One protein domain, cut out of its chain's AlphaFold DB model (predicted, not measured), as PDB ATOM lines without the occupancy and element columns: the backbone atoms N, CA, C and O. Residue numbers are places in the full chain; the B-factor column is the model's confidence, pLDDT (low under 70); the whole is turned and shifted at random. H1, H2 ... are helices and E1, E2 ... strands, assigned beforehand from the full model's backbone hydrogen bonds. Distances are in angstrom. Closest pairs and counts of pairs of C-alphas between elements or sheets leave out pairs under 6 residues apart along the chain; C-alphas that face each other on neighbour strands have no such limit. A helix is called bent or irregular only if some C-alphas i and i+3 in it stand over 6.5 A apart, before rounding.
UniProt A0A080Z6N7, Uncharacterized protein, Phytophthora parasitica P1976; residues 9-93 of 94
ATOM      1  N   ILE A   9     161.128 290.902 265.117       89.00
ATOM      2  CA  ILE A   9     160.100 291.379 266.045       89.00
ATOM      3  C   ILE A   9     160.462 292.743 266.615       89.00
ATOM      4  O   ILE A   9     161.639 293.077 266.743       89.00
ATOM      5  N   THR A  10     159.446 293.509 267.005       91.81
ATOM      6  CA  THR A  10     159.624 294.706 267.831       91.81
ATOM      7  C   THR A  10     159.481 294.325 269.297       91.81
ATOM      8  O   THR A  10     158.421 293.908 269.758       91.81
ATOM      9  N   CYS A  11     160.567 294.487 270.036       92.69
ATOM     10  CA  CYS A  11     160.654 294.245 271.461       92.69
ATOM     11  C   CYS A  11     160.363 295.536 272.211       92.69
ATOM     12  O   CYS A  11     161.010 296.552 271.975       92.69
ATOM     13  N   ARG A  12     159.427 295.466 273.155       93.19
ATOM     14  CA  ARG A  12     159.112 296.556 274.074       93.19
ATOM     15  C   ARG A  12     159.698 296.259 275.445       93.19
ATOM     16  O   ARG A  12     159.162 295.442 276.196       93.19
ATOM     17  N   HIS A  13     160.794 296.925 275.767       91.69
ATOM     18  CA  HIS A  13     161.572 296.707 276.978       91.69
ATOM     19  C   HIS A  13     161.223 297.753 278.042       91.69
ATOM     20  O   HIS A  13     161.189 298.956 277.791       91.69
ATOM     21  N   THR A  14     160.948 297.277 279.258       91.56
ATOM     22  CA  THR A  14     160.874 298.098 280.471       91.56
ATOM     23  C   THR A  14     161.849 297.580 281.510       91.56
ATOM     24  O   THR A  14     161.837 296.379 281.788       91.56
ATOM     25  N   ILE A  15     162.574 298.482 282.163       90.81
ATOM     26  CA  ILE A  15     163.410 298.158 283.316       90.81
ATOM     27  C   ILE A  15     162.616 298.482 284.578       90.81
ATOM     28  O   ILE A  15     161.975 299.531 284.665       90.81
ATOM     29  N   LYS A  16     162.631 297.570 285.549       88.44
ATOM     30  CA  LYS A  16     161.976 297.741 286.850       88.44
ATOM     31  C   LYS A  16     162.993 297.531 287.959       88.44
ATOM     32  O   LYS A  16     163.809 296.623 287.857       88.44
ATOM     33  N   ASN A  17     162.907 298.345 289.005       85.06
ATOM     34  CA  ASN A  17     163.715 298.171 290.212       85.06
ATOM     35  C   ASN A  17     163.010 297.196 291.179       85.06
ATOM     36  O   ASN A  17     161.786 297.229 291.277       85.06
ATOM     37  N   GLY A  18     163.747 296.353 291.895       84.50
ATOM     38  CA  GLY A  18     163.212 295.392 292.865       84.50
ATOM     39  C   GLY A  18     163.193 293.945 292.375       84.50
ATOM     40  O   GLY A  18     163.655 293.631 291.278       84.50
ATOM     41  N   ASP A  19     162.660 293.061 293.218       85.81
ATOM     42  CA  ASP A  19     162.792 291.621 293.017       85.81
ATOM     43  C   ASP A  19     162.056 291.117 291.763       85.81
ATOM     44  O   ASP A  19     160.934 291.560 291.459       85.81
ATOM     45  N   PRO A  20     162.639 290.140 291.042       85.19
ATOM     46  CA  PRO A  20     161.964 289.482 289.937       85.19
ATOM     47  C   PRO A  20     160.592 288.944 290.348       85.19
ATOM     48  O   PRO A  20     160.410 288.455 291.457       85.19
ATOM     49  N   LEU A  21     159.619 289.014 289.433       89.31
ATOM     50  CA  LEU A  21     158.248 288.505 289.622       89.31
ATOM     51  C   LEU A  21     157.418 289.193 290.730       89.31
ATOM     52  O   LEU A  21     156.214 288.947 290.829       89.31
ATOM     53  N   THR A  22     157.995 290.137 291.474       91.06
ATOM     54  CA  THR A  22     157.296 290.945 292.481       91.06
ATOM     55  C   THR A  22     156.774 292.241 291.872       91.06
ATOM     56  O   THR A  22     157.422 292.868 291.039       91.06
ATOM     57  N   SER A  23     155.571 292.668 292.257       85.44
ATOM     58  CA  SER A  23     154.987 293.909 291.738       85.44
ATOM     59  C   SER A  23     155.868 295.117 292.069       85.44
ATOM     60  O   SER A  23     156.087 295.419 293.238       85.44
ATOM     61  N   CYS A  24     156.306 295.849 291.042       86.06
ATOM     62  CA  CYS A  24     156.961 297.141 291.207       86.06
ATOM     63  C   CYS A  24     156.261 298.246 290.404       86.06
ATOM     64  O   CYS A  24     155.866 298.051 289.246       86.06
ATOM     65  N   ARG A  25     156.126 299.419 291.040       81.25
ATOM     66  CA  ARG A  25     155.583 300.651 290.447       81.25
ATOM     67  C   ARG A  25     156.649 301.471 289.717       81.25
ATOM     68  O   ARG A  25     156.332 302.085 288.702       81.25
ATOM     69  N   ASN A  26     157.893 301.441 290.196       86.88
ATOM     70  CA  ASN A  26     159.004 302.192 289.620       86.88
ATOM     71  C   ASN A  26     159.557 301.456 288.398       86.88
ATOM     72  O   ASN A  26     160.092 300.350 288.499       86.88
ATOM     73  N   LYS A  27     159.414 302.084 287.234       88.19
ATOM     74  CA  LYS A  27     159.921 301.579 285.962       88.19
ATOM     75  C   LYS A  27     160.477 302.725 285.134       88.19
ATOM     76  O   LYS A  27     159.994 303.850 285.245       88.19
ATOM     77  N   THR A  28     161.458 302.426 284.295       89.00
ATOM     78  CA  THR A  28     161.930 303.376 283.286       89.00
ATOM     79  C   THR A  28     160.844 303.628 282.243       89.00
ATOM     80  O   THR A  28     159.842 302.903 282.160       89.00
ATOM     81  N   GLU A  29     161.057 304.631 281.393       88.19
ATOM     82  CA  GLU A  29     160.286 304.722 280.156       88.19
ATOM     83  C   GLU A  29     160.523 303.489 279.276       88.19
ATOM     84  O   GLU A  29     161.499 302.746 279.437       88.19
ATOM     85  N   LEU A  30     159.577 303.281 278.367       90.44
ATOM     86  CA  LEU A  30     159.577 302.189 277.408       90.44
ATOM     87  C   LEU A  30     160.675 302.396 276.367       90.44
ATOM     88  O   LEU A  30     160.820 303.494 275.833       90.44
ATOM     89  N   ILE A  31     161.403 301.326 276.062       92.62
ATOM     90  CA  ILE A  31     162.402 301.289 274.998       92.62
ATOM     91  C   ILE A  31     161.929 300.263 273.976       92.62
ATOM     92  O   ILE A  31     161.801 299.082 274.304       92.62
ATOM     93  N   ASP A  32     161.664 300.710 272.752       94.44
ATOM     94  CA  ASP A  32     161.299 299.824 271.650       94.44
ATOM     95  C   ASP A  32     162.547 299.577 270.778       94.44
ATOM     96  O   ASP A  32     163.236 300.517 270.385       94.44
ATOM     97  N   PHE A  33     162.852 298.314 270.479       94.00
ATOM     98  CA  PHE A  33     163.938 297.934 269.568       94.00
ATOM     99  C   PHE A  33     163.552 296.722 268.724       94.00
ATOM    100  O   PHE A  33     162.768 295.880 269.154       94.00
ATOM    101  N   SER A  34     164.111 296.606 267.521       94.00
ATOM    102  CA  SER A  34     163.876 295.449 266.652       94.00
ATOM    103  C   SER A  34     164.915 294.357 266.891       94.00
ATOM    104  O   SER A  34     166.092 294.652 267.091       94.00
ATOM    105  N   PHE A  35     164.503 293.092 266.834       93.62
ATOM    106  CA  PHE A  35     165.400 291.951 267.008       93.62
ATOM    107  C   PHE A  35     165.076 290.814 266.040       93.62
ATOM    108  O   PHE A  35     163.910 290.499 265.816       93.62
ATOM    109  N   GLN A  36     166.118 290.192 265.488       91.81
ATOM    110  CA  GLN A  36     166.004 289.055 264.578       91.81
ATOM    111  C   GLN A  36     166.016 287.748 265.385       91.81
ATOM    112  O   GLN A  36     167.020 287.443 266.024       91.81
ATOM    113  N   ILE A  37     164.909 286.996 265.392       86.44
ATOM    114  CA  ILE A  37     164.699 285.863 266.322       86.44
ATOM    115  C   ILE A  37     165.741 284.751 266.129       86.44
ATOM    116  O   ILE A  37     166.193 284.160 267.109       86.44
ATOM    117  N   ASP A  38     166.145 284.480 264.887       87.31
ATOM    118  CA  ASP A  38     167.096 283.409 264.543       87.31
ATOM    119  C   ASP A  38     168.500 283.581 265.154       87.31
ATOM    120  O   ASP A  38     169.262 282.619 265.230       87.31
ATOM    121  N   ARG A  39     168.827 284.780 265.654       90.19
ATOM    122  CA  ARG A  39     170.091 285.091 266.336       90.19
ATOM    123  C   ARG A  39     170.203 284.441 267.715       90.19
ATOM    124  O   ARG A  39     171.292 284.423 268.289       90.19
ATOM    125  N   GLY A  40     169.098 283.921 268.248       92.06
ATOM    126  CA  GLY A  40     169.068 283.189 269.509       92.06
ATOM    127  C   GLY A  40     169.126 284.074 270.756       92.06
ATOM    128  O   GLY A  40     169.232 285.306 270.697       92.06
ATOM    129  N   PHE A  41     169.036 283.424 271.917       94.25
ATOM    130  CA  PHE A  41     168.853 284.108 273.195       94.25
ATOM    131  C   PHE A  41     170.093 284.885 273.636       94.25
ATOM    132  O   PHE A  41     169.956 286.008 274.117       94.25
ATOM    133  N   ARG A  42     171.308 284.356 273.443       95.00
ATOM    134  CA  ARG A  42     172.544 285.070 273.804       95.00
ATOM    135  C   ARG A  42     172.634 286.456 273.171       95.00
ATOM    136  O   ARG A  42     172.923 287.430 273.865       95.00
ATOM    137  N   LEU A  43     172.374 286.554 271.867       95.62
ATOM    138  CA  LEU A  43     172.404 287.835 271.155       95.62
ATOM    139  C   LEU A  43     171.221 288.725 271.548       95.62
ATOM    140  O   LEU A  43     171.381 289.941 271.643       95.62
ATOM    141  N   PHE A  44     170.067 288.133 271.861       95.12
ATOM    142  CA  PHE A  44     168.934 288.869 272.415       95.12
ATOM    143  C   PHE A  44     169.272 289.503 273.767       95.12
ATOM    144  O   PHE A  44     169.067 290.701 273.956       95.12
ATOM    145  N   LYS A  45     169.854 288.732 274.694       95.56
ATOM    146  CA  LYS A  45     170.281 289.217 276.010       95.56
ATOM    147  C   LYS A  45     171.342 290.314 275.880       95.56
ATOM    148  O   LYS A  45     171.254 291.309 276.592       95.56
ATOM    149  N   ALA A  46     172.285 290.185 274.945       95.56
ATOM    150  CA  ALA A  46     173.275 291.228 274.668       95.56
ATOM    151  C   ALA A  46     172.636 292.531 274.140       95.56
ATOM    152  O   ALA A  46     173.041 293.625 274.539       95.56
ATOM    153  N   GLN A  47     171.604 292.437 273.291       95.81
ATOM    154  CA  GLN A  47     170.848 293.613 272.847       95.81
ATOM    155  C   GLN A  47     170.078 294.256 274.011       95.81
ATOM    156  O   GLN A  47     170.123 295.471 274.180       95.81
ATOM    157  N   VAL A  48     169.415 293.447 274.847       94.94
ATOM    158  CA  VAL A  48     168.730 293.913 276.066       94.94
ATOM    159  C   VAL A  48     169.704 294.646 276.989       94.94
ATOM    160  O   VAL A  48     169.375 295.735 277.454       94.94
ATOM    161  N   ALA A  49     170.904 294.096 277.200       95.19
ATOM    162  CA  ALA A  49     171.969 294.727 277.976       95.19
ATOM    163  C   ALA A  49     172.420 296.058 277.359       95.19
ATOM    164  O   ALA A  49     172.553 297.053 278.063       95.19
ATOM    165  N   THR A  50     172.590 296.106 276.034       95.31
ATOM    166  CA  THR A  50     172.963 297.331 275.309       95.31
ATOM    167  C   THR A  50     171.943 298.447 275.536       95.31
ATOM    168  O   THR A  50     172.320 299.567 275.883       95.31
ATOM    169  N   GLU A  51     170.648 298.152 275.393       94.69
ATOM    170  CA  GLU A  51     169.595 299.146 275.639       94.69
ATOM    171  C   GLU A  51     169.451 299.493 277.126       94.69
ATOM    172  O   GLU A  51     169.152 300.638 277.467       94.69
ATOM    173  N   PHE A  52     169.713 298.537 278.021       93.62
ATOM    174  CA  PHE A  52     169.755 298.798 279.456       93.62
ATOM    175  C   PHE A  52     170.856 299.801 279.802       93.62
ATOM    176  O   PHE A  52     170.568 300.830 280.405       93.62
ATOM    177  N   ILE A  53     172.095 299.540 279.380       94.19
ATOM    178  CA  ILE A  53     173.271 300.375 279.673       94.19
ATOM    179  C   ILE A  53     173.099 301.785 279.102       94.19
ATOM    180  O   ILE A  53     173.494 302.760 279.736       94.19
ATOM    181  N   ARG A  54     172.460 301.923 277.933       92.12
ATOM    182  CA  ARG A  54     172.110 303.237 277.368       92.12
ATOM    183  C   ARG A  54     171.176 304.041 278.269       92.12
ATOM    184  O   ARG A  54     171.264 305.266 278.285       92.12
ATOM    185  N   ARG A  55     170.263 303.374 278.984       90.81
ATOM    186  CA  ARG A  55     169.269 304.025 279.847       90.81
ATOM    187  C   ARG A  55     169.771 304.246 281.269       90.81
ATOM    188  O   ARG A  55     169.450 305.278 281.854       90.81
ATOM    189  N   LEU A  56     170.500 303.274 281.805       90.38
ATOM    190  CA  LEU A  56     171.049 303.229 283.158       90.38
ATOM    191  C   LEU A  56     172.510 302.750 283.076       90.38
ATOM    192  O   LEU A  56     172.790 301.556 283.227       90.38
ATOM    193  N   PRO A  57     173.452 303.661 282.769       90.44
ATOM    194  CA  PRO A  57     174.863 303.315 282.685       90.44
ATOM    195  C   PRO A  57     175.369 302.761 284.021       90.44
ATOM    196  O   PRO A  57     175.040 303.301 285.072       90.44
ATOM    197  N   ASN A  58     176.215 301.731 283.968       90.19
ATOM    198  CA  ASN A  58     176.868 301.077 285.116       90.19
ATOM    199  C   ASN A  58     175.980 300.207 286.031       90.19
ATOM    200  O   ASN A  58     176.526 299.535 286.899       90.19
ATOM    201  N   ASP A  59     174.661 300.148 285.814       90.75
ATOM    202  CA  ASP A  59     173.746 299.354 286.659       90.75
ATOM    203  C   ASP A  59     173.494 297.924 286.136       90.75
ATOM    204  O   ASP A  59     172.843 297.117 286.805       90.75
ATOM    205  N   TRP A  60     173.964 297.593 284.927       91.81
ATOM    206  CA  TRP A  60     173.793 296.255 284.352       91.81
ATOM    207  C   TRP A  60     174.699 295.226 285.033       91.81
ATOM    208  O   TRP A  60     175.890 295.471 285.219       91.81
ATOM    209  N   GLN A  61     174.151 294.042 285.309       91.94
ATOM    210  CA  GLN A  61     174.898 292.880 285.786       91.94
ATOM    211  C   GLN A  61     174.631 291.678 284.875       91.94
ATOM    212  O   GLN A  61     173.497 291.426 284.462       91.94
ATOM    213  N   ASP A  62     175.677 290.919 284.549       88.88
ATOM    214  CA  ASP A  62     175.589 289.821 283.574       88.88
ATOM    215  C   ASP A  62     174.723 288.641 284.039       88.88
ATOM    216  O   ASP A  62     174.223 287.866 283.214       88.88
ATOM    217  N   ASP A  63     174.491 288.519 285.344       90.81
ATOM    218  CA  ASP A  63     173.625 287.510 285.953       90.81
ATOM    219  C   ASP A  63     172.129 287.874 285.894       90.81
ATOM    220  O   ASP A  63     171.271 287.015 286.136       90.81
ATOM    221  N   PHE A  64     171.786 289.097 285.468       91.75
ATOM    222  CA  PHE A  64     170.398 289.507 285.289       91.75
ATOM    223  C   PHE A  64     169.655 288.554 284.355       91.75
ATOM    224  O   PHE A  64     170.119 288.153 283.282       91.75
ATOM    225  N   SER A  65     168.454 288.180 284.784       92.56
ATOM    226  CA  SER A  65     167.540 287.355 284.001       92.56
ATOM    227  C   SER A  65     166.603 288.244 283.190       92.56
ATOM    228  O   SER A  65     166.104 289.251 283.688       92.56
ATOM    229  N   VAL A  66     166.322 287.847 281.950       93.38
ATOM    230  CA  VAL A  66     165.358 288.541 281.089       93.38
ATOM    231  C   VAL A  66     164.012 287.839 281.192       93.38
ATOM    232  O   VAL A  66     163.948 286.612 281.165       93.38
ATOM    233  N   TYR A  67     162.936 288.611 281.309       94.31
ATOM    234  CA  TYR A  67     161.582 288.086 281.454       94.31
ATOM    235  C   TYR A  67     160.683 288.586 280.326       94.31
ATOM    236  O   TYR A  67     160.644 289.779 280.029       94.31
ATOM    237  N   LEU A  68     159.922 287.671 279.734       93.56
ATOM    238  CA  LEU A  68     158.876 287.962 278.766       93.56
ATOM    239  C   LEU A  68     157.550 288.184 279.488       93.56
ATOM    240  O   LEU A  68     157.122 287.369 280.308       93.56
ATOM    241  N   LYS A  69     156.864 289.268 279.136       93.12
ATOM    242  CA  LYS A  69     155.476 289.498 279.526       93.12
ATOM    243  C   LYS A  69     154.559 288.790 278.515       93.12
ATOM    244  O   LYS A  69     154.483 289.264 277.385       93.12
ATOM    245  N   PRO A  70     153.858 287.702 278.888       90.44
ATOM    246  CA  PRO A  70     153.178 286.844 277.913       90.44
ATOM    247  C   PRO A  70     151.929 287.481 277.295       90.44
ATOM    248  O   PRO A  70     151.581 287.172 276.167       90.44
ATOM    249  N   THR A  71     151.238 288.369 278.018       89.62
ATOM    250  CA  THR A  71     150.076 289.104 277.493       89.62
ATOM    251  C   THR A  71     150.081 290.543 277.993       89.62
ATOM    252  O   THR A  71     150.678 290.853 279.026       89.62
ATOM    253  N   LYS A  72     149.356 291.444 277.318       87.50
ATOM    254  CA  LYS A  72     149.255 292.867 277.702       87.50
ATOM    255  C   LYS A  72     148.837 293.079 279.164       87.50
ATOM    256  O   LYS A  72     149.318 294.026 279.794       87.50
ATOM    257  N   HIS A  73     147.993 292.205 279.707       89.31
ATOM    258  CA  HIS A  73     147.432 292.321 281.058       89.31
ATOM    259  C   HIS A  73     148.040 291.346 282.073       89.31
ATOM    260  O   HIS A  73     147.664 291.404 283.241       89.31
ATOM    261  N   ALA A  74     149.003 290.512 281.664       91.56
ATOM    262  CA  ALA A  74     149.670 289.583 282.568       91.56
ATOM    263  C   ALA A  74     150.294 290.330 283.767       91.56
ATOM    264  O   ALA A  74     151.040 291.304 283.557       91.56
ATOM    265  N   PRO A  75     150.007 289.908 285.013       92.12
ATOM    266  CA  PRO A  75     150.679 290.427 286.194       92.12
ATOM    267  C   PRO A  75     152.149 289.987 286.211       92.12
ATOM    268  O   PRO A  75     152.527 288.985 285.610       92.12
ATOM    269  N   GLN A  76     152.996 290.724 286.934       92.31
ATOM    270  CA  GLN A  76     154.447 290.486 286.938       92.31
ATOM    271  C   GLN A  76     154.839 289.084 287.428       92.31
ATOM    272  O   GLN A  76     155.802 288.517 286.925       92.31
ATOM    273  N   ARG A  77     154.055 288.500 288.341       93.38
ATOM    274  CA  ARG A  77     154.251 287.128 288.834       93.38
ATOM    275  C   ARG A  77     154.094 286.044 287.760       93.38
ATOM    276  O   ARG A  77     154.546 284.928 287.961       93.38
ATOM    277  N   GLU A  78     153.437 286.366 286.645       94.19
ATOM    278  CA  GLU A  78     153.204 285.460 285.510       94.19
ATOM    279  C   GLU A  78     154.205 285.694 284.369       94.19
ATOM    280  O   GLU A  78     154.067 285.129 283.284       94.19
ATOM    281  N   PHE A  79     155.212 286.547 284.574       93.31
ATOM    282  CA  PHE A  79     156.242 286.747 283.566       93.31
ATOM    283  C   PHE A  79     157.108 285.497 283.424       93.31
ATOM    284  O   PHE A  79     157.390 284.773 284.377       93.31
ATOM    285  N   LEU A  80     157.564 285.265 282.201       94.44
ATOM    286  CA  LEU A  80     158.265 284.056 281.807       94.44
ATOM    287  C   LEU A  80     159.758 284.346 281.670       94.44
ATOM    288  O   LEU A  80     160.155 285.092 280.779       94.44
ATOM    289  N   LYS A  81     160.601 283.751 282.522       95.00
ATOM    290  CA  LYS A  81     162.065 283.855 282.387       95.00
ATOM    291  C   LYS A  81     162.522 283.276 281.045       95.00
ATOM    292  O   LYS A  81     162.152 282.155 280.712       95.00
ATOM    293  N   LEU A  82     163.309 284.021 280.286       95.00
ATOM    294  CA  LEU A  82     163.875 283.558 279.025       95.00
ATOM    295  C   LEU A  82     165.247 282.913 279.248       95.00
ATOM    296  O   LEU A  82     166.020 283.362 280.097       95.00
ATOM    297  N   ASP A  83     165.522 281.872 278.470       95.50
ATOM    298  CA  ASP A  83     166.807 281.179 278.369       95.50
ATOM    299  C   ASP A  83     166.998 280.628 276.941       95.50
ATOM    300  O   ASP A  83     166.116 280.776 276.092       95.50
ATOM    301  N   GLU A  84     168.154 280.016 276.668       93.94
ATOM    302  CA  GLU A  84     168.479 279.436 275.353       93.94
ATOM    303  C   GLU A  84     167.489 278.352 274.910       93.94
ATOM    304  O   GLU A  84     167.170 278.251 273.727       93.94
ATOM    305  N   GLU A  85     166.970 277.558 275.847       92.62
ATOM    306  CA  GLU A  85     166.104 276.420 275.535       92.62
ATOM    307  C   GLU A  85     164.686 276.874 275.176       92.62
ATOM    308  O   GLU A  85     164.018 276.274 274.329       92.62
ATOM    309  N   ASN A  86     164.210 277.946 275.812       92.38
ATOM    310  CA  ASN A  86     162.817 278.361 275.719       92.38
ATOM    311  C   ASN A  86     162.576 279.587 274.827       92.38
ATOM    312  O   ASN A  86     161.427 279.792 274.420       92.38
ATOM    313  N   PHE A  87     163.613 280.361 274.484       91.56
ATOM    314  CA  PHE A  87     163.486 281.660 273.811       91.56
ATOM    315  C   PHE A  87     162.617 281.604 272.555       91.56
ATOM    316  O   PHE A  87     161.559 282.236 272.511       91.56
ATOM    317  N   SER A  88     162.999 280.785 271.572       85.75
ATOM    318  CA  SER A  88     162.275 280.683 270.302       85.75
ATOM    319  C   SER A  88     160.823 280.253 270.511       85.75
ATOM    320  O   SER A  88     159.917 280.823 269.915       85.75
ATOM    321  N   SER A  89     160.575 279.295 271.410       86.25
ATOM    322  CA  SER A  89     159.226 278.774 271.674       86.25
ATOM    323  C   SER A  89     158.307 279.769 272.393       86.25
ATOM    324  O   SER A  89     157.093 279.745 272.182       86.25
ATOM    325  N   ARG A  90     158.864 280.637 273.250       86.69
ATOM    326  CA  ARG A  90     158.102 281.617 274.037       86.69
ATOM    327  C   ARG A  90     157.835 282.885 273.248       86.69
ATOM    328  O   ARG A  90     156.714 283.379 273.283       86.69
ATOM    329  N   VAL A  91     158.824 283.345 272.485       82.88
ATOM    330  CA  VAL A  91     158.651 284.441 271.526       82.88
ATOM    331  C   VAL A  91     157.689 284.032 270.404       82.88
ATOM    332  O   VAL A  91     156.924 284.857 269.922       82.88
ATOM    333  N   ALA A  92     157.634 282.743 270.045       74.31
ATOM    334  CA  ALA A  92     156.669 282.231 269.070       74.31
ATOM    335  C   ALA A  92     155.196 282.449 269.417       74.31
ATOM    336  O   ALA A  92     154.336 282.404 268.539       74.31
ATOM    337  N   ARG A  93     154.903 282.581 270.711       64.31
ATOM    338  CA  ARG A  93     153.548 282.528 271.264       64.31
ATOM    339  C   ARG A  93     153.088 283.867 271.841       64.31
ATOM    340  O   ARG A  93     151.985 283.913 272.380       64.31
TER     341      ARG A  93
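Overview. This is residues 9 to 93 of the 94 residues of an uncharacterized protein of Phytophthora parasitica P1976 (UniProt A0A080Z6N7). A two-stranded antiparallel hairpin, E1 and E2, has one long helix, H1, folded back over it, nearer to E2 than to E1, and the rest is mostly long loops. The strands are joined by a wide loop, residues 14 to 30; from the last residue of H1 the stretch 56 to 86 winds back to a short helix, H2, which packs on the first residues of H1. The 85 printed residues hold two named strands and two named helices in the order E1, E2, H1, H2; the class is mixed, helices and strands, with under half of the residues in named elements. The whole is compact and rounded, with a radius of gyration of the C-alphas of 12.4 A and spans of 32 by 28 by 22 A.

Along the chain. E1, residues 9 to 13, begins at C-alpha 9 at (160.100, 291.379, 266.045) and is 12.3 A long from first to last C-alpha. E2, residues 31 to 36, is 16.5 A long. H1, residues 37 to 55, begins at C-alpha 37 at (164.699, 285.863, 266.322) and is 23.1 A long. It is irregular, with C-alphas 38 and 41 8.9 A apart, and has a kink of 64 degrees near residue 44. H2, residues 87 to 91, is 6.0 A long and ends at C-alpha 91 at (158.651, 284.441, 271.526).

Arrangement. E1 and E2 are antiparallel neighbours and form a hairpin, with 146 degrees between their directions. The C-alphas of Thr 10 and Ser 34 face each other at 4.5 A. N 11 and O 33 are within hydrogen-bond range at 2.8 A, and so are N 35 and O 9 at 2.9 A. The closest C-alphas of E2 and H1 are those of Phe 35 and Phe 44, 7.2 A apart. The closest of E1 and H1 are those of Ile 9 and Ile 37, also 7.2 A apart. H1 touches H2 with its residues 37 to 41 alone, and the closest C-alphas are those of Phe 41 and Phe 87, 5.9 A apart. H2 is apart from both E1 and E2. Residues 67 to 68 pair with residues 80 to 81, antiparallel, as a short pairing outside the named strands. In H2 every O i to N i+4 pair is within hydrogen-bond range; in H1 12 of 15 are.

Size, cuts and confidence. The C-alphas farthest apart are those of Arg 25 and Asp 38, at 33.2 A. The printed part, residues 9 to 93, has no cut. The links from E1 to E2, with 17 residues, and from H1 to H2, with 31 residues, are long, and the link from E2 to H1 is tight. The mean pLDDT of the printed part is 90.7, and residue 93 alone is under 70.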